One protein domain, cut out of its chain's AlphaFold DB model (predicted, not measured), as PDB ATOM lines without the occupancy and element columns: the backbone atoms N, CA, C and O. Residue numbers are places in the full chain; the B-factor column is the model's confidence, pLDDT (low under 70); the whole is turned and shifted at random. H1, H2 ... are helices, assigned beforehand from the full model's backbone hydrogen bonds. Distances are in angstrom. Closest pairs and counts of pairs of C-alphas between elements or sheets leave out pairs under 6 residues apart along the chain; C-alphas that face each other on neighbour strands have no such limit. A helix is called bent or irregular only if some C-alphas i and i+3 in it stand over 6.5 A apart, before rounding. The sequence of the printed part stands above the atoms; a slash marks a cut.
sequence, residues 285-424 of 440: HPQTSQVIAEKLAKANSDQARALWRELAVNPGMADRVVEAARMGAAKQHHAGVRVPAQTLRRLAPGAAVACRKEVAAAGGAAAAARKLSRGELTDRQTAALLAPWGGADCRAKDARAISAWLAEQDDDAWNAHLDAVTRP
ATOM      1  N   HIS A 285      19.632 -28.665   3.578       60.66
ATOM      2  CA  HIS A 285      20.794 -27.920   4.052       60.66
ATOM      3  C   HIS A 285      20.415 -26.449   4.371       60.66
ATOM      4  O   HIS A 285      19.776 -25.789   3.544       60.66
ATOM      5  N   PRO A 286      20.836 -25.864   5.514       63.19
ATOM      6  CA  PRO A 286      20.377 -24.540   5.958       63.19
ATOM      7  C   PRO A 286      20.602 -23.403   4.953       63.19
ATOM      8  O   PRO A 286      19.826 -22.448   4.901       63.19
ATOM      9  N   GLN A 287      21.665 -23.488   4.146       63.66
ATOM     10  CA  GLN A 287      21.933 -22.497   3.099       63.66
ATOM     11  C   GLN A 287      20.942 -22.609   1.936       63.66
ATOM     12  O   GLN A 287      20.567 -21.587   1.371       63.66
ATOM     13  N   THR A 288      20.490 -23.817   1.610       66.38
ATOM     14  CA  THR A 288      19.477 -24.069   0.580       66.38
ATOM     15  C   THR A 288      18.135 -23.492   1.018       66.38
ATOM     16  O   THR A 288      17.541 -22.711   0.276       66.38
ATOM     17  N   SER A 289      17.725 -23.740   2.270       69.06
ATOM     18  CA  SER A 289      16.512 -23.141   2.850       69.06
ATOM     19  C   SER A 289      16.569 -21.615   2.813       69.06
ATOM     20  O   SER A 289      15.581 -20.948   2.513       69.06
ATOM     21  N   GLN A 290      17.752 -21.048   3.069       68.19
ATOM     22  CA  GLN A 290      17.968 -19.610   3.007       68.19
ATOM     23  C   GLN A 290      17.879 -19.058   1.574       68.19
ATOM     24  O   GLN A 290      17.287 -18.001   1.374       68.19
ATOM     25  N   VAL A 291      18.429 -19.747   0.572       71.44
ATOM     26  CA  VAL A 291      18.350 -19.325  -0.840       71.44
ATOM     27  C   VAL A 291      16.918 -19.386  -1.356       71.44
ATOM     28  O   VAL A 291      16.465 -18.440  -2.000       71.44
ATOM     29  N   ILE A 292      16.183 -20.444  -1.016       70.94
ATOM     30  CA  ILE A 292      14.767 -20.575  -1.362       70.94
ATOM     31  C   ILE A 292      13.951 -19.454  -0.705       70.94
ATOM     32  O   ILE A 292      13.191 -18.770  -1.389       70.94
ATOM     33  N   ALA A 293      14.174 -19.175   0.585       68.44
ATOM     34  CA  ALA A 293      13.540 -18.047   1.270       68.44
ATOM     35  C   ALA A 293      13.878 -16.692   0.607       68.44
ATOM     36  O   ALA A 293      13.004 -15.845   0.420       68.44
ATOM     37  N   GLU A 294      15.135 -16.483   0.198       71.94
ATOM     38  CA  GLU A 294      15.571 -15.271  -0.507       71.94
ATOM     39  C   GLU A 294      14.954 -15.135  -1.910       71.94
ATOM     40  O   GLU A 294      14.681 -14.015  -2.351       71.94
ATOM     41  N   LYS A 295      14.713 -16.247  -2.612       72.50
ATOM     42  CA  LYS A 295      13.993 -16.265  -3.891       72.50
ATOM     43  C   LYS A 295      12.506 -15.993  -3.715       72.50
ATOM     44  O   LYS A 295      11.992 -15.110  -4.396       72.50
ATOM     45  N   LEU A 296      11.840 -16.660  -2.772       69.31
ATOM     46  CA  LEU A 296      10.430 -16.414  -2.433       69.31
ATOM     47  C   LEU A 296      10.176 -14.950  -2.070       69.31
ATOM     48  O   LEU A 296       9.166 -14.367  -2.452       69.31
ATOM     49  N   ALA A 297      11.127 -14.323  -1.384       65.62
ATOM     50  CA  ALA A 297      11.079 -12.905  -1.064       65.62
ATOM     51  C   ALA A 297      11.106 -11.981  -2.294       65.62
ATOM     52  O   ALA A 297      10.485 -10.911  -2.293       65.62
ATOM     53  N   LYS A 298      11.877 -12.355  -3.320       70.31
ATOM     54  CA  LYS A 298      12.068 -11.573  -4.551       70.31
ATOM     55  C   LYS A 298      11.027 -11.900  -5.623       70.31
ATOM     56  O   LYS A 298      10.803 -11.074  -6.502       70.31
ATOM     57  N   ALA A 299      10.401 -13.068  -5.531       66.75
ATOM     58  CA  ALA A 299       9.368 -13.535  -6.435       66.75
ATOM     59  C   ALA A 299       8.106 -12.660  -6.354       66.75
ATOM     60  O   ALA A 299       7.748 -12.127  -5.297       66.75
ATOM     61  N   ASN A 300       7.418 -12.517  -7.488       70.25
ATOM     62  CA  ASN A 300       6.054 -11.993  -7.491       70.25
ATOM     63  C   ASN A 300       5.079 -13.028  -6.884       70.25
ATOM     64  O   ASN A 300       5.463 -14.162  -6.601       70.25
ATOM     65  N   SER A 301       3.814 -12.650  -6.663       60.75
ATOM     66  CA  SER A 301       2.840 -13.520  -5.982       60.75
ATOM     67  C   SER A 301       2.635 -14.872  -6.665       60.75
ATOM     68  O   SER A 301       2.408 -15.865  -5.980       60.75
ATOM     69  N   ASP A 302       2.719 -14.923  -7.993       68.69
ATOM     70  CA  ASP A 302       2.442 -16.140  -8.757       68.69
ATOM     71  C   ASP A 302       3.669 -17.055  -8.826       68.69
ATOM     72  O   ASP A 302       3.542 -18.260  -8.629       68.69
ATOM     73  N   GLN A 303       4.863 -16.480  -8.990       69.44
ATOM     74  CA  GLN A 303       6.136 -17.193  -8.874       69.44
ATOM     75  C   GLN A 303       6.335 -17.748  -7.463       69.44
ATOM     76  O   GLN A 303       6.752 -18.889  -7.309       69.44
ATOM     77  N   ALA A 304       6.002 -16.966  -6.432       65.88
ATOM     78  CA  ALA A 304       6.095 -17.416  -5.051       65.88
ATOM     79  C   ALA A 304       5.166 -18.608  -4.801       65.88
ATOM     80  O   ALA A 304       5.592 -19.576  -4.187       65.88
ATOM     81  N   ARG A 305       3.928 -18.573  -5.313       67.81
ATOM     82  CA  ARG A 305       2.998 -19.710  -5.214       67.81
ATOM     83  C   ARG A 305       3.474 -20.930  -5.991       67.81
ATOM     84  O   ARG A 305       3.371 -22.028  -5.473       67.81
ATOM     85  N   ALA A 306       3.989 -20.769  -7.209       71.00
ATOM     86  CA  ALA A 306       4.509 -21.898  -7.984       71.00
ATOM     87  C   ALA A 306       5.647 -22.611  -7.235       71.00
ATOM     88  O   ALA A 306       5.596 -23.819  -7.035       71.00
ATOM     89  N   LEU A 307       6.592 -21.827  -6.718       71.44
ATOM     90  CA  LEU A 307       7.722 -22.316  -5.936       71.44
ATOM     91  C   LEU A 307       7.249 -22.937  -4.609       71.44
ATOM     92  O   LEU A 307       7.769 -23.958  -4.181       71.44
ATOM     93  N   TRP A 308       6.203 -22.388  -3.984       71.81
ATOM     94  CA  TRP A 308       5.568 -23.001  -2.814       71.81
ATOM     95  C   TRP A 308       4.859 -24.317  -3.109       71.81
ATOM     96  O   TRP A 308       4.953 -25.216  -2.287       71.81
ATOM     97  N   ARG A 309       4.215 -24.474  -4.267       71.88
ATOM     98  CA  ARG A 309       3.594 -25.748  -4.663       71.88
ATOM     99  C   ARG A 309       4.623 -26.838  -4.886       71.88
ATOM    100  O   ARG A 309       4.376 -27.975  -4.511       71.88
ATOM    101  N   GLU A 310       5.768 -26.482  -5.459       69.75
ATOM    102  CA  GLU A 310       6.911 -27.389  -5.590       69.75
ATOM    103  C   GLU A 310       7.424 -27.825  -4.209       69.75
ATOM    104  O   GLU A 310       7.669 -29.009  -3.990       69.75
ATOM    105  N   LEU A 311       7.485 -26.902  -3.241       68.62
ATOM    106  CA  LEU A 311       7.845 -27.211  -1.851       68.62
ATOM    107  C   LEU A 311       6.753 -27.988  -1.099       68.62
ATOM    108  O   LEU A 311       7.076 -28.810  -0.252       68.62
ATOM    109  N   ALA A 312       5.471 -27.750  -1.386       62.78
ATOM    110  CA  ALA A 312       4.332 -28.351  -0.688       62.78
ATOM    111  C   ALA A 312       4.200 -29.859  -0.938       62.78
ATOM    112  O   ALA A 312       3.579 -30.561  -0.140       62.78
ATOM    113  N   VAL A 313       4.835 -30.375  -1.997       65.12
ATOM    114  CA  VAL A 313       5.024 -31.820  -2.205       65.12
ATOM    115  C   VAL A 313       5.805 -32.448  -1.036       65.12
ATOM    116  O   VAL A 313       5.649 -33.638  -0.767       65.12
ATOM    117  N   ASN A 314       6.580 -31.648  -0.291       63.81
ATOM    118  CA  ASN A 314       7.289 -32.045   0.921       63.81
ATOM    119  C   ASN A 314       7.025 -31.060   2.095       63.81
ATOM    120  O   ASN A 314       7.756 -30.079   2.274       63.81
ATOM    121  N   PRO A 315       6.021 -31.329   2.953       60.62
ATOM    122  CA  PRO A 315       5.654 -30.457   4.075       60.62
ATOM    123  C   PRO A 315       6.807 -30.136   5.043       60.62
ATOM    124  O   PRO A 315       6.905 -29.014   5.537       60.62
ATOM    125  N   GLY A 316       7.735 -31.074   5.265       64.31
ATOM    126  CA  GLY A 316       8.904 -30.840   6.123       64.31
ATOM    127  C   GLY A 316       9.858 -29.785   5.553       64.31
ATOM    128  O   GLY A 316      10.486 -29.031   6.299       64.31
ATOM    129  N   MET A 317       9.935 -29.676   4.225       64.88
ATOM    130  CA  MET A 317      10.721 -28.651   3.540       64.88
ATOM    131  C   MET A 317      10.081 -27.267   3.678       64.88
ATOM    132  O   MET A 317      10.776 -26.277   3.926       64.88
ATOM    133  N   ALA A 318       8.755 -27.209   3.567       66.56
ATOM    134  CA  ALA A 318       7.981 -25.990   3.722       66.56
ATOM    135  C   ALA A 318       8.200 -25.332   5.092       66.56
ATOM    136  O   ALA A 318       8.583 -24.158   5.181       66.56
ATOM    137  N   ASP A 319       8.057 -26.119   6.155       68.50
ATOM    138  CA  ASP A 319       8.223 -25.651   7.529       68.50
ATOM    139  C   ASP A 319       9.645 -25.145   7.801       68.50
ATOM    140  O   ASP A 319       9.833 -24.131   8.476       68.50
ATOM    141  N   ARG A 320      10.665 -25.775   7.205       68.00
ATOM    142  CA  ARG A 320      12.072 -25.346   7.320       68.00
ATOM    143  C   ARG A 320      12.371 -24.053   6.585       68.00
ATOM    144  O   ARG A 320      13.189 -23.265   7.057       68.00
ATOM    145  N   VAL A 321      11.745 -23.810   5.436       70.25
ATOM    146  CA  VAL A 321      11.870 -22.529   4.721       70.25
ATOM    147  C   VAL A 321      11.245 -21.409   5.558       70.25
ATOM    148  O   VAL A 321      11.853 -20.346   5.720       70.25
ATOM    149  N   VAL A 322      10.087 -21.666   6.176       69.19
ATOM    150  CA  VAL A 322       9.454 -20.747   7.137       69.19
ATOM    151  C   VAL A 322      10.327 -20.557   8.383       69.19
ATOM    152  O   VAL A 322      10.493 -19.431   8.856       69.19
ATOM    153  N   GLU A 323      10.950 -21.614   8.904       70.38
ATOM    154  CA  GLU A 323      11.863 -21.539  10.047       70.38
ATOM    155  C   GLU A 323      13.152 -20.778   9.710       70.38
ATOM    156  O   GLU A 323      13.619 -19.967  10.511       70.38
ATOM    157  N   ALA A 324      13.705 -20.954   8.510       68.00
ATOM    158  CA  ALA A 324      14.847 -20.189   8.024       68.00
ATOM    159  C   ALA A 324      14.501 -18.698   7.888       68.00
ATOM    160  O   ALA A 324      15.283 -17.850   8.330       68.00
ATOM    161  N   ALA A 325      13.314 -18.368   7.365       66.56
ATOM    162  CA  ALA A 325      12.797 -16.999   7.341       66.56
ATOM    163  C   ALA A 325      12.631 -16.439   8.768       66.56
ATOM    164  O   ALA A 325      13.077 -15.327   9.059       66.56
ATOM    165  N   ARG A 326      12.104 -17.244   9.704       65.19
ATOM    166  CA  ARG A 326      11.980 -16.891  11.130       65.19
ATOM    167  C   ARG A 326      13.340 -16.623  11.774       65.19
ATOM    168  O   ARG A 326      13.510 -15.619  12.461       65.19
ATOM    169  N   MET A 327      14.320 -17.498  11.559       65.06
ATOM    170  CA  MET A 327      15.683 -17.331  12.062       65.06
ATOM    171  C   MET A 327      16.370 -16.119  11.435       65.06
ATOM    172  O   MET A 327      17.128 -15.429  12.115       65.06
ATOM    173  N   GLY A 328      16.111 -15.838  10.159       62.78
ATOM    174  CA  GLY A 328      16.584 -14.644   9.468       62.78
ATOM    175  C   GLY A 328      16.046 -13.366  10.108       62.78
ATOM    176  O   GLY A 328      16.836 -12.469  10.424       62.78
ATOM    177  N   ALA A 329      14.737 -13.313  10.357       58.56
ATOM    178  CA  ALA A 329      14.083 -12.218  11.064       58.56
ATOM    179  C   ALA A 329      14.641 -12.062  12.495       58.56
ATOM    180  O   ALA A 329      15.047 -10.966  12.882       58.56
ATOM    181  N   ALA A 330      14.787 -13.165  13.239       58.56
ATOM    182  CA  ALA A 330      15.323 -13.174  14.604       58.56
ATOM    183  C   ALA A 330      16.809 -12.764  14.690       58.56
ATOM    184  O   ALA A 330      17.203 -11.987  15.554       58.56
ATOM    185  N   LYS A 331      17.672 -13.225  13.778       57.41
ATOM    186  CA  LYS A 331      19.091 -12.819  13.751       57.41
ATOM    187  C   LYS A 331      19.256 -11.334  13.425       57.41
ATOM    188  O   LYS A 331      20.133 -10.680  13.978       57.41
ATOM    189  N   GLN A 332      18.422 -10.795  12.537       53.78
ATOM    190  CA  GLN A 332      18.464  -9.377  12.156       53.78
ATOM    191  C   GLN A 332      17.892  -8.471  13.250       53.78
ATOM    192  O   GLN A 332      18.383  -7.360  13.439       53.78
ATOM    193  N   HIS A 333      16.917  -8.977  14.001       47.03
ATOM    194  CA  HIS A 333      16.428  -8.390  15.243       47.03
ATOM    195  C   HIS A 333      17.548  -8.248  16.289       47.03
ATOM    196  O   HIS A 333      17.735  -7.175  16.860       47.03
ATOM    197  N   HIS A 334      18.389  -9.275  16.446       42.62
ATOM    198  CA  HIS A 334      19.549  -9.233  17.343       42.62
ATOM    199  C   HIS A 334      20.713  -8.351  16.848       42.62
ATOM    200  O   HIS A 334      21.531  -7.919  17.657       42.62
ATOM    201  N   ALA A 335      20.794  -8.054  15.546       44.97
ATOM    202  CA  ALA A 335      21.912  -7.330  14.929       44.97
ATOM    203  C   ALA A 335      21.815  -5.786  14.989       44.97
ATOM    204  O   ALA A 335      22.595  -5.105  14.325       44.97
ATOM    205  N   GLY A 336      20.912  -5.208  15.790       39.97
ATOM    206  CA  GLY A 336      20.951  -3.773  16.123       39.97
ATOM    207  C   GLY A 336      19.988  -2.856  15.362       39.97
ATOM    208  O   GLY A 336      20.099  -1.637  15.479       39.97
ATOM    209  N   VAL A 337      18.991  -3.392  14.652       42.53
ATOM    210  CA  VAL A 337      17.771  -2.604  14.396       42.53
ATOM    211  C   VAL A 337      17.029  -2.535  15.729       42.53
ATOM    212  O   VAL A 337      16.855  -3.560  16.378       42.53
ATOM    213  N   ARG A 338      16.695  -1.332  16.206       39.97
ATOM    214  CA  ARG A 338      16.229  -1.079  17.578       39.97
ATOM    215  C   ARG A 338      14.841  -1.677  17.811       39.97
ATOM    216  O   ARG A 338      13.847  -0.962  17.794       39.97
ATOM    217  N   VAL A 339      14.777  -2.978  18.043       38.66
ATOM    218  CA  VAL A 339      13.534  -3.636  18.414       38.66
ATOM    219  C   VAL A 339      13.433  -3.631  19.945       38.66
ATOM    220  O   VAL A 339      14.419  -3.950  20.618       38.66
ATOM    221  N   PRO A 340      12.306  -3.190  20.534       37.81
ATOM    222  CA  PRO A 340      12.187  -3.063  21.983       37.81
ATOM    223  C   PRO A 340      12.538  -4.374  22.695       37.81
ATOM    224  O   PRO A 340      12.196  -5.446  22.214       37.81
ATOM    225  N   ALA A 341      13.114  -4.318  23.903       37.72
ATOM    226  CA  ALA A 341      13.421  -5.504  24.729       37.72
ATOM    227  C   ALA A 341      12.209  -6.442  24.982       37.72
ATOM    228  O   ALA A 341      12.344  -7.537  25.522       37.72
ATOM    229  N   GLN A 342      11.012  -6.009  24.581       42.69
ATOM    230  CA  GLN A 342       9.776  -6.767  24.577       42.69
ATOM    231  C   GLN A 342       9.639  -7.788  23.437       42.69
ATOM    232  O   GLN A 342       8.704  -8.565  23.493       42.69
ATOM    233  N   THR A 343      10.512  -7.877  22.437       40.22
ATOM    234  CA  THR A 343      10.320  -8.858  21.340       40.22
ATOM    235  C   THR A 343      10.865 -10.260  21.635       40.22
ATOM    236  O   THR A 343      10.672 -11.173  20.842       40.22
ATOM    237  N   LEU A 344      11.494 -10.461  22.798       42.31
ATOM    238  CA  LEU A 344      11.570 -11.785  23.435       42.31
ATOM    239  C   LEU A 344      10.383 -12.033  24.386       42.31
ATOM    240  O   LEU A 344      10.306 -13.097  25.001       42.31
ATOM    241  N   ARG A 345       9.443 -11.083  24.533       46.00
ATOM    242  CA  ARG A 345       8.182 -11.376  25.220       46.00
ATOM    243  C   ARG A 345       7.313 -12.167  24.264       46.00
ATOM    244  O   ARG A 345       6.896 -11.679  23.219       46.00
ATOM    245  N   ARG A 346       7.005 -13.385  24.695       51.47
ATOM    246  CA  ARG A 346       5.835 -14.130  24.241       51.47
ATOM    247  C   ARG A 346       4.646 -13.172  24.184       51.47
ATOM    248  O   ARG A 346       4.434 -12.402  25.128       51.47
ATOM    249  N   LEU A 347       3.899 -13.201  23.082       58.56
ATOM    250  CA  LEU A 347       2.614 -12.511  23.005       58.56
ATOM    251  C   LEU A 347       1.790 -12.946  24.219       58.56
ATOM    252  O   LEU A 347       1.676 -14.140  24.503       58.56
ATOM    253  N   ALA A 348       1.246 -11.981  24.962       60.38
ATOM    254  CA  ALA A 348       0.352 -12.312  26.060       60.38
ATOM    255  C   ALA A 348      -0.825 -13.144  25.511       60.38
ATOM    256  O   ALA A 348      -1.284 -12.864  24.400       60.38
ATOM    257  N   PRO A 349      -1.378 -14.105  26.271       61.66
ATOM    258  CA  PRO A 349      -2.506 -14.915  25.805       61.66
ATOM    259  C   PRO A 349      -3.688 -14.078  25.274       61.66
ATOM    260  O   PRO A 349      -4.299 -14.424  24.267       61.66
ATOM    261  N   GLY A 350      -3.961 -12.914  25.882       65.81
ATOM    262  CA  GLY A 350      -4.990 -11.975  25.409       65.81
ATOM    263  C   GLY A 350      -4.691 -11.313  24.053       65.81
ATOM    264  O   GLY A 350      -5.619 -10.973  23.321       65.81
ATOM    265  N   ALA A 351      -3.417 -11.177  23.676       74.31
ATOM    266  CA  ALA A 351      -3.009 -10.657  22.370       74.31
ATOM    267  C   ALA A 351      -3.193 -11.699  21.253       74.31
ATOM    268  O   ALA A 351      -3.540 -11.331  20.133       74.31
ATOM    269  N   ALA A 352      -3.051 -12.994  21.560       78.00
ATOM    270  CA  ALA A 352      -3.331 -14.074  20.610       78.00
ATOM    271  C   ALA A 352      -4.806 -14.076  20.188       78.00
ATOM    272  O   ALA A 352      -5.122 -14.118  19.002       78.00
ATOM    273  N   VAL A 353      -5.716 -13.937  21.160       82.44
ATOM    274  CA  VAL A 353      -7.163 -13.844  20.903       82.44
ATOM    275  C   VAL A 353      -7.492 -12.642  20.015       82.44
ATOM    276  O   VAL A 353      -8.322 -12.754  19.113       82.44
ATOM    277  N   ALA A 354      -6.833 -11.498  20.229       83.25
ATOM    278  CA  ALA A 354      -6.988 -10.333  19.364       83.25
ATOM    279  C   ALA A 354      -6.489 -10.611  17.935       83.25
ATOM    280  O   ALA A 354      -7.209 -10.309  16.987       83.25
ATOM    281  N   CYS A 355      -5.330 -11.259  17.770       84.19
ATOM    282  CA  CYS A 355      -4.812 -11.630  16.449       84.19
ATOM    283  C   CYS A 355      -5.783 -12.551  15.696       84.19
ATOM    284  O   CYS A 355      -6.084 -12.298  14.531       84.19
ATOM    285  N   ARG A 356      -6.345 -13.563  16.374       89.69
ATOM    286  CA  ARG A 356      -7.351 -14.465  15.783       89.69
ATOM    287  C   ARG A 356      -8.583 -13.707  15.291       89.69
ATOM    288  O   ARG A 356      -9.069 -13.995  14.207       89.69
ATOM    289  N   LYS A 357      -9.066 -12.711  16.045       90.31
ATOM    290  CA  LYS A 357     -10.211 -11.879  15.627       90.31
ATOM    291  C   LYS A 357      -9.911 -11.054  14.376       90.31
ATOM    292  O   LYS A 357     -10.746 -11.006  13.480       90.31
ATOM    293  N   GLU A 358      -8.736 -10.431  14.301       89.25
ATOM    294  CA  GLU A 358      -8.329  -9.628  13.136       89.25
ATOM    295  C   GLU A 358      -8.170 -10.489  11.873       89.25
ATOM    296  O   GLU A 358      -8.623 -10.106  10.793       89.25
ATOM    297  N   VAL A 359      -7.574 -11.678  12.010       90.19
ATOM    298  CA  VAL A 359      -7.389 -12.626  10.901       90.19
ATOM    299  C   VAL A 359      -8.719 -13.259  10.480       90.19
ATOM    300  O   VAL A 359      -9.007 -13.342   9.286       90.19
ATOM    301  N   ALA A 360      -9.593 -13.608  11.428       90.81
ATOM    302  CA  ALA A 360     -10.946 -14.071  11.125       90.81
ATOM    303  C   ALA A 360     -11.766 -12.998  10.387       90.81
ATOM    304  O   ALA A 360     -12.436 -13.309   9.405       90.81
ATOM    305  N   ALA A 361     -11.657 -11.722  10.780       90.12
ATOM    306  CA  ALA A 361     -12.299 -10.609  10.073       90.12
ATOM    307  C   ALA A 361     -11.765 -10.428   8.639       90.12
ATOM    308  O   ALA A 361     -12.485  -9.966   7.752       90.12
ATOM    309  N   ALA A 362     -10.517 -10.828   8.381       87.44
ATOM    310  CA  ALA A 362      -9.950 -10.876   7.037       87.44
ATOM    311  C   ALA A 362     -10.395 -12.111   6.220       87.44
ATOM    312  O   ALA A 362     -10.123 -12.154   5.015       87.44
ATOM    313  N   GLY A 363     -11.138 -13.048   6.823       89.00
ATOM    314  CA  GLY A 363     -11.656 -14.266   6.194       89.00
ATOM    315  C   GLY A 363     -10.831 -15.527   6.469       89.00
ATOM    316  O   GLY A 363     -10.914 -16.461   5.676       89.00
ATOM    317  N   GLY A 364     -10.016 -15.537   7.529       88.62
ATOM    318  CA  GLY A 364      -9.097 -16.635   7.861       88.62
ATOM    319  C   GLY A 364      -7.661 -16.357   7.410       88.62
ATOM    320  O   GLY A 364      -7.402 -15.405   6.667       88.62
ATOM    321  N   ALA A 365      -6.710 -17.172   7.864       87.62
ATOM    322  CA  ALA A 365      -5.279 -16.981   7.633       87.62
ATOM    323  C   ALA A 365      -4.930 -17.070   6.144       87.62
ATOM    324  O   ALA A 365      -4.255 -16.182   5.618       87.62
ATOM    325  N   ALA A 366      -5.473 -18.059   5.429       86.38
ATOM    326  CA  ALA A 366      -5.239 -18.216   3.995       86.38
ATOM    327  C   ALA A 366      -5.812 -17.053   3.167       86.38
ATOM    328  O   ALA A 366      -5.181 -16.553   2.230       86.38
ATOM    329  N   ALA A 367      -7.010 -16.574   3.519       87.00
ATOM    330  CA  ALA A 367      -7.616 -15.422   2.856       87.00
ATOM    331  C   ALA A 367      -6.852 -14.128   3.165       87.00
ATOM    332  O   ALA A 367      -6.604 -13.331   2.257       87.00
ATOM    333  N   ALA A 368      -6.439 -13.942   4.421       88.88
ATOM    334  CA  ALA A 368      -5.607 -12.826   4.838       88.88
ATOM    335  C   ALA A 368      -4.267 -12.833   4.090       88.88
ATOM    336  O   ALA A 368      -3.865 -11.809   3.551       88.88
ATOM    337  N   ALA A 369      -3.618 -13.986   3.949       86.94
ATOM    338  CA  ALA A 369      -2.355 -14.110   3.235       86.94
ATOM    339  C   ALA A 369      -2.477 -13.765   1.739       86.94
ATOM    340  O   ALA A 369      -1.652 -13.028   1.191       86.94
ATOM    341  N   ARG A 370      -3.570 -14.185   1.084       85.62
ATOM    342  CA  ARG A 370      -3.884 -13.754  -0.289       85.62
ATOM    343  C   ARG A 370      -4.095 -12.239  -0.378       85.62
ATOM    344  O   ARG A 370      -3.541 -11.607  -1.277       85.62
ATOM    345  N   LYS A 371      -4.827 -11.639   0.567       87.62
ATOM    346  CA  LYS A 371      -5.014 -10.178   0.652       87.62
ATOM    347  C   LYS A 371      -3.701  -9.434   0.918       87.62
ATOM    348  O   LYS A 371      -3.488  -8.381   0.323       87.62
ATOM    349  N   LEU A 372      -2.793  -9.999   1.720       84.62
ATOM    350  CA  LEU A 372      -1.468  -9.423   1.967       84.62
ATOM    351  C   LEU A 372      -0.677  -9.297   0.664       84.62
ATOM    352  O   LEU A 372      -0.116  -8.241   0.387       84.62
ATOM    353  N   SER A 373      -0.684 -10.345  -0.167       77.56
ATOM    354  CA  SER A 373       0.033 -10.344  -1.452       77.56
ATOM    355  C   SER A 373      -0.461  -9.272  -2.433       77.56
ATOM    356  O   SER A 373       0.289  -8.851  -3.309       77.56
ATOM    357  N   ARG A 374      -1.703  -8.802  -2.253       81.75
ATOM    358  CA  ARG A 374      -2.332  -7.735  -3.043       81.75
ATOM    359  C   ARG A 374      -2.252  -6.354  -2.383       81.75
ATOM    360  O   ARG A 374      -2.707  -5.383  -2.972       81.75
ATOM    361  N   GLY A 375      -1.687  -6.256  -1.176       81.38
ATOM    362  CA  GLY A 375      -1.638  -5.007  -0.409       81.38
ATOM    363  C   GLY A 375      -3.004  -4.545   0.114       81.38
ATOM    364  O   GLY A 375      -3.198  -3.362   0.355       81.38
ATOM    365  N   GLU A 376      -3.960  -5.465   0.271       87.94
ATOM    366  CA  GLU A 376      -5.352  -5.168   0.657       87.94
ATOM    367  C   GLU A 376      -5.609  -5.306   2.168       87.94
ATOM    368  O   GLU A 376      -6.725  -5.068   2.634       87.94
ATOM    369  N   LEU A 377      -4.612  -5.740   2.946       84.69
ATOM    370  CA  LEU A 377      -4.720  -5.815   4.402       84.69
ATOM    371  C   LEU A 377      -4.388  -4.474   5.047       84.69
ATOM    372  O   LEU A 377      -3.477  -3.769   4.626       84.69
ATOM    373  N   THR A 378      -5.074  -4.176   6.147       86.19
ATOM    374  CA  THR A 378      -4.666  -3.081   7.037       86.19
ATOM    375  C   THR A 378      -3.363  -3.428   7.763       86.19
ATOM    376  O   THR A 378      -3.042  -4.607   7.954       86.19
ATOM    377  N   ASP A 379      -2.640  -2.422   8.258       80.62
ATOM    378  CA  ASP A 379      -1.429  -2.626   9.072       80.62
ATOM    379  C   ASP A 379      -1.699  -3.519  10.287       80.62
ATOM    380  O   ASP A 379      -0.899  -4.387  10.635       80.62
ATOM    381  N   ARG A 380      -2.874  -3.359  10.903       80.50
ATOM    382  CA  ARG A 380      -3.303  -4.142  12.063       80.50
ATOM    383  C   ARG A 380      -3.542  -5.610  11.713       80.50
ATOM    384  O   ARG A 380      -3.108  -6.484  12.457       80.50
ATOM    385  N   GLN A 381      -4.174  -5.890  10.573       85.38
ATOM    386  CA  GLN A 381      -4.363  -7.265  10.098       85.38
ATOM    387  C   GLN A 381      -3.049  -7.894   9.629       85.38
ATOM    388  O   GLN A 381      -2.824  -9.076   9.864       85.38
ATOM    389  N   THR A 382      -2.160  -7.109   9.021       82.12
ATOM    390  CA  THR A 382      -0.822  -7.556   8.614       82.12
ATOM    391  C   THR A 382       0.019  -7.927   9.832       82.12
ATOM    392  O   THR A 382       0.590  -9.016   9.888       82.12
ATOM    393  N   ALA A 383       0.034  -7.065  10.852       81.44
ATOM    394  CA  ALA A 383       0.714  -7.332  12.112       81.44
ATOM    395  C   ALA A 383       0.128  -8.557  12.829       81.44
ATOM    396  O   ALA A 383       0.893  -9.350  13.370       81.44
ATOM    397  N   ALA A 384      -1.198  -8.737  12.805       84.25
ATOM    398  CA  ALA A 384      -1.866  -9.902  13.383       84.25
ATOM    399  C   ALA A 384      -1.531 -11.204  12.639       84.25
ATOM    400  O   ALA A 384      -1.222 -12.208  13.277       84.25
ATOM    401  N   LEU A 385      -1.545 -11.182  11.302       84.81
ATOM    402  CA  LEU A 385      -1.212 -12.334  10.467       84.81
ATOM    403  C   LEU A 385       0.236 -12.777  10.695       84.81
ATOM    404  O   LEU A 385       0.489 -13.965  10.871       84.81
ATOM    405  N   LEU A 386       1.170 -11.824  10.748       82.88
ATOM    406  CA  LEU A 386       2.605 -12.086  10.895       82.88
ATOM    407  C   LEU A 386       3.069 -12.181  12.356       82.88
ATOM    408  O   LEU A 386       4.256 -12.392  12.608       82.88
ATOM    409  N   ALA A 387       2.162 -12.034  13.327       78.88
ATOM    410  CA  ALA A 387       2.477 -12.008  14.755       78.88
ATOM    411  C   ALA A 387       3.349 -13.195  15.228       78.88
ATOM    412  O   ALA A 387       4.306 -12.943  15.967       78.88
ATOM    413  N   PRO A 388       3.128 -14.450  14.771       75.69
ATOM    414  CA  PRO A 388       3.983 -15.582  15.145       75.69
ATOM    415  C   PRO A 388       5.454 -15.457  14.714       75.69
ATOM    416  O   PRO A 388       6.321 -16.134  15.265       75.69
ATOM    417  N   TRP A 389       5.755 -14.574  13.759       73.19
ATOM    418  CA  TRP A 389       7.078 -14.409  13.148       73.19
ATOM    419  C   TRP A 389       7.695 -13.022  13.383       73.19
ATOM    420  O   TRP A 389       8.627 -12.633  12.680       73.19
ATOM    421  N   GLY A 390       7.196 -12.271  14.370       66.06
ATOM    422  CA  GLY A 390       7.684 -10.925  14.705       66.06
ATOM    423  C   GLY A 390       6.743  -9.787  14.299       66.06
ATOM    424  O   GLY A 390       7.056  -8.625  14.536       66.06
ATOM    425  N   GLY A 391       5.572 -10.094  13.730       71.44
ATOM    426  CA  GLY A 391       4.531  -9.106  13.443       71.44
ATOM    427  C   GLY A 391       5.004  -8.011  12.487       71.44
ATOM    428  O   GLY A 391       5.555  -8.302  11.428       71.44
ATOM    429  N   ALA A 392       4.797  -6.750  12.877       60.31
ATOM    430  CA  ALA A 392       5.208  -5.575  12.102       60.31
ATOM    431  C   ALA A 392       6.735  -5.456  11.909       60.31
ATOM    432  O   ALA A 392       7.178  -4.754  11.004       60.31
ATOM    433  N   ASP A 393       7.534  -6.160  12.719       55.97
ATOM    434  CA  ASP A 393       8.997  -6.186  12.596       55.97
ATOM    435  C   ASP A 393       9.484  -7.208  11.549       55.97
ATOM    436  O   ASP A 393      10.677  -7.271  11.230       55.97
ATOM    437  N   CYS A 394       8.575  -8.015  10.991       63.97
ATOM    438  CA  CYS A 394       8.883  -8.939   9.909       63.97
ATOM    439  C   CYS A 394       9.236  -8.142   8.642       63.97
ATOM    440  O   CYS A 394       8.442  -7.338   8.149       63.97
ATOM    441  N   ARG A 395      10.439  -8.341   8.086       64.00
ATOM    442  CA  ARG A 395      10.825  -7.643   6.851       64.00
ATOM    443  C   ARG A 395       9.950  -8.109   5.691       64.00
ATOM    444  O   ARG A 395       9.583  -9.277   5.615       64.00
ATOM    445  N   ALA A 396       9.740  -7.229   4.710       62.03
ATOM    446  CA  ALA A 396       8.947  -7.518   3.508       62.03
ATOM    447  C   ALA A 396       9.354  -8.822   2.789       62.03
ATOM    448  O   ALA A 396       8.508  -9.500   2.212       62.03
ATOM    449  N   LYS A 397      10.641  -9.190   2.852       64.00
ATOM    450  CA  LYS A 397      11.162 -10.452   2.311       64.00
ATOM    451  C   LYS A 397      10.617 -11.695   3.026       64.00
ATOM    452  O   LYS A 397      10.174 -12.629   2.370       64.00
ATOM    453  N   ASP A 398      10.605 -11.674   4.353       69.38
ATOM    454  CA  ASP A 398      10.200 -12.803   5.188       69.38
ATOM    455  C   ASP A 398       8.662 -12.902   5.199       69.38
ATOM    456  O   ASP A 398       8.098 -13.984   5.050       69.38
ATOM    457  N   ALA A 399       7.981 -11.748   5.220       72.31
ATOM    458  CA  ALA A 399       6.527 -11.640   5.119       72.31
ATOM    459  C   ALA A 399       5.964 -12.270   3.833       72.31
ATOM    460  O   ALA A 399       4.927 -12.927   3.876       72.31
ATOM    461  N   ARG A 400       6.649 -12.114   2.690       73.19
ATOM    462  CA  ARG A 400       6.229 -12.713   1.412       73.19
ATOM    463  C   ARG A 400       6.302 -14.233   1.438       73.19
ATOM    464  O   ARG A 400       5.318 -14.876   1.076       73.19
ATOM    465  N   ALA A 401       7.414 -14.793   1.914       71.62
ATOM    466  CA  ALA A 401       7.575 -16.239   2.042       71.62
ATOM    467  C   ALA A 401       6.497 -16.837   2.963       71.62
ATOM    468  O   ALA A 401       5.803 -17.764   2.557       71.62
ATOM    469  N   ILE A 402       6.284 -16.234   4.140       75.56
ATOM    470  CA  ILE A 402       5.252 -16.653   5.103       75.56
ATOM    471  C   ILE A 402       3.847 -16.544   4.498       75.56
ATOM    472  O   ILE A 402       3.027 -17.441   4.665       75.56
ATOM    473  N   SER A 403       3.555 -15.465   3.767       80.69
ATOM    474  CA  SER A 403       2.238 -15.273   3.153       80.69
ATOM    475  C   SER A 403       1.934 -16.281   2.053       80.69
ATOM    476  O   SER A 403       0.806 -16.744   1.933       80.69
ATOM    477  N   ALA A 404       2.928 -16.644   1.248       79.31
ATOM    478  CA  ALA A 404       2.705 -17.592   0.173       79.31
ATOM    479  C   ALA A 404       2.548 -19.024   0.716       79.31
ATOM    480  O   ALA A 404       1.696 -19.743   0.209       79.31
ATOM    481  N   TRP A 405       3.227 -19.367   1.820       81.88
ATOM    482  CA  TRP A 405       2.947 -20.585   2.587       81.88
ATOM    483  C   TRP A 405       1.518 -20.582   3.143       81.88
ATOM    484  O   TRP A 405       0.716 -21.441   2.789       81.88
ATOM    485  N   LEU A 406       1.150 -19.561   3.930       83.19
ATOM    486  CA  LEU A 406      -0.177 -19.451   4.553       83.19
ATOM    487  C   LEU A 406      -1.331 -19.464   3.545       83.19
ATOM    488  O   LEU A 406      -2.427 -19.897   3.881       83.19
ATOM    489  N   ALA A 407      -1.116 -18.985   2.318       83.75
ATOM    490  CA  ALA A 407      -2.144 -18.962   1.279       83.75
ATOM    491  C   ALA A 407      -2.583 -20.362   0.809       83.75
ATOM    492  O   ALA A 407      -3.655 -20.467   0.199       83.75
ATOM    493  N   GLU A 408      -1.770 -21.389   1.073       80.38
ATOM    494  CA  GLU A 408      -2.010 -22.793   0.713       80.38
ATOM    495  C   GLU A 408      -2.273 -23.693   1.934       80.38
ATOM    496  O   GLU A 408      -2.601 -24.863   1.756       80.38
ATOM    497  N   GLN A 409      -2.184 -23.151   3.154       78.69
ATOM    498  CA  GLN A 409      -2.488 -23.871   4.394       78.69
ATOM    499  C   GLN A 409      -3.930 -23.645   4.867       78.69
ATOM    500  O   GLN A 409      -4.620 -22.720   4.426       78.69
ATOM    501  N   ASP A 410      -4.370 -24.484   5.800       78.81
ATOM    502  CA  ASP A 410      -5.558 -24.231   6.606       78.81
ATOM    503  C   ASP A 410      -5.264 -23.265   7.771       78.81
ATOM    504  O   ASP A 410      -4.125 -22.871   8.050       78.81
ATOM    505  N   ASP A 411      -6.325 -22.838   8.458       81.94
ATOM    506  CA  ASP A 411      -6.195 -21.963   9.625       81.94
ATOM    507  C   ASP A 411      -5.493 -22.670  10.803       81.94
ATOM    508  O   ASP A 411      -4.952 -21.997  11.688       81.94
ATOM    509  N   ASP A 412      -5.466 -24.006  10.820       82.75
ATOM    510  CA  ASP A 412      -4.892 -24.805  11.902       82.75
ATOM    511  C   ASP A 412      -3.369 -24.667  11.953       82.75
ATOM    512  O   ASP A 412      -2.814 -24.476  13.040       82.75
ATOM    513  N   ALA A 413      -2.694 -24.639  10.801       77.88
ATOM    514  CA  ALA A 413      -1.252 -24.403  10.731       77.88
ATOM    515  C   ALA A 413      -0.859 -23.038  11.333       77.88
ATOM    516  O   ALA A 413       0.046 -22.934  12.168       77.88
ATOM    517  N   TRP A 414      -1.583 -21.971  10.976       86.25
ATOM    518  CA  TRP A 414      -1.352 -20.636  11.540       86.25
ATOM    519  C   TRP A 414      -1.629 -20.592  13.049       86.25
ATOM    520  O   TRP A 414      -0.827 -20.046  13.815       86.25
ATOM    521  N   ASN A 415      -2.732 -21.204  13.493       83.69
ATOM    522  CA  ASN A 415      -3.089 -21.288  14.909       83.69
ATOM    523  C   ASN A 415      -2.037 -22.059  15.719       83.69
ATOM    524  O   ASN A 415      -1.675 -21.621  16.811       83.69
ATOM    525  N   ALA A 416      -1.492 -23.153  15.180       79.88
ATOM    526  CA  ALA A 416      -0.439 -23.932  15.824       79.88
ATOM    527  C   ALA A 416       0.826 -23.090  16.074       79.88
ATOM    528  O   ALA A 416       1.393 -23.129  17.173       79.88
ATOM    529  N   HIS A 417       1.240 -22.275  15.097       74.44
ATOM    530  CA  HIS A 417       2.372 -21.359  15.263       74.44
ATOM    531  C   HIS A 417       2.084 -20.236  16.255       74.44
ATOM    532  O   HIS A 417       2.934 -19.937  17.099       74.44
ATOM    533  N   LEU A 418       0.897 -19.627  16.179       79.00
ATOM    534  CA  LEU A 418       0.483 -18.591  17.121       79.00
ATOM    535  C   LEU A 418       0.488 -19.126  18.558       79.00
ATOM    536  O   LEU A 418       1.034 -18.485  19.454       79.00
ATOM    537  N   ASP A 419      -0.022 -20.337  18.763       78.69
ATOM    538  CA  ASP A 419      -0.070 -20.969  20.077       78.69
ATOM    539  C   ASP A 419       1.317 -21.344  20.589       78.69
ATOM    540  O   ASP A 419       1.606 -21.178  21.777       78.69
ATOM    541  N   ALA A 420       2.215 -21.802  19.714       71.88
ATOM    542  CA  ALA A 420       3.594 -22.100  20.088       71.88
ATOM    543  C   ALA A 420       4.313 -20.869  20.668       71.88
ATOM    544  O   ALA A 420       5.034 -20.995  21.665       71.88
ATOM    545  N   VAL A 421       4.087 -19.679  20.101       67.19
ATOM    546  CA  VAL A 421       4.711 -18.437  20.589       67.19
ATOM    547  C   VAL A 421       3.995 -17.816  21.792       67.19
ATOM    548  O   VAL A 421       4.605 -17.016  22.507       67.19
ATOM    549  N   THR A 422       2.738 -18.189  22.060       69.25
ATOM    550  CA  THR A 422       1.946 -17.672  23.195       69.25
ATOM    551  C   THR A 422       1.841 -18.635  24.373       69.25
ATOM    552  O   THR A 422       1.344 -18.239  25.430       69.25
ATOM    553  N   ARG A 423       2.297 -19.892  24.241       65.06
ATOM    554  CA  ARG A 423       2.375 -20.838  25.368       65.06
ATOM    555  C   ARG A 423       3.111 -20.179  26.541       65.06
ATOM    556  O   ARG A 423       4.069 -19.451  26.311       65.06
ATOM    557  N   PRO A 424       2.759 -20.431  27.807       55.81
ATOM    558  CA  PRO A 424       3.612 -20.054  28.932       55.81
ATOM    559  C   PRO A 424       4.939 -20.822  28.847       55.81
ATOM    560  O   PRO A 424       4.944 -22.003  28.491       55.81
TER     561      PRO A 424
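Overview. This is residues 285 to 424 of the 440 residues of an uncharacterized protein of Branchiibius hedensis (UniProt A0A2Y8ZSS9). Helices packed in two groups meet across H8: H1, H2 and H3 pack on H8 in one group, and H6 packs on it from the other, with H5, H7 and H9 beyond. The long H3 runs beside H8, and the short H4 lies far out, touching no helix. The printed part has 140 residues with nine named helices, H1 to H9 in order along the chain, and no named strand; the class is all helix. It is compact, with a radius of gyration of the C-alphas of 14.1 A, and its rounded outline spans 37 by 35 by 26 A.

Arrangement. H3, residues 315 to 334, touches H8, residues 396 to 406, at a shallow tilt of 26 degrees, opposite ways; their closest C-alphas, of Ala 325 and Asp 398, are 5.4 A apart. H8 is the hub, touching four helices. H1, residues 286 to 298, touches H8 about perpendicular, at 83 degrees, the closest C-alphas being those of Ala 297 and Lys 397, 4.2 A apart. H2, residues 301 to 312, forms a hairpin with H1 and touches H8 at a steep tilt of 56 degrees, with the closest C-alphas, of Arg 305 and Ala 404, 5.8 A apart. H6, residues 365 to 373, touches H8 at a steep tilt of 39 degrees; the closest C-alphas, of Ala 369 and Ser 403, are 4.7 A apart. H7, residues 379 to 385, forms a hairpin with H6 and touches H5, residues 349 to 361, about perpendicular at 73 degrees, with the closest C-alphas, of Cys 355 and Ala 384, 4.6 A apart. H9, residues 411 to 422, touches H5 at a shallow tilt of 23 degrees, opposite ways; the closest C-alphas, of Pro 349 and Thr 422, are 5.9 A apart. Every O i to N i+4 pair is within hydrogen-bond range in H1, H2, H3, H5, H6, H7 and H9, and 6 of 7 are in H8.

Along the chain. H3 is 28.6 A from first to last C-alpha, H5 19.0 A, H1 18.6 A and H9 16.4 A. H1 begins at C-alpha 286 (20.377, -24.540, 5.958), and H9 ends at C-alpha 422 (1.946, -17.672, 23.195). H4, residues 341 to 344, is only just irregular, with C-alphas 341 and 344 6.7 A apart, and is too short for an O i to N i+4 pair.

Size, cuts and confidence. The two C-alphas farthest apart, of Val 313 and Ala 341, are 38.6 A apart. The printed part has no cut and no long link. The mean pLDDT of the printed part is 70.7, with 66 residues under 70, among them residues 324 to 350; the mean of H4 is 41.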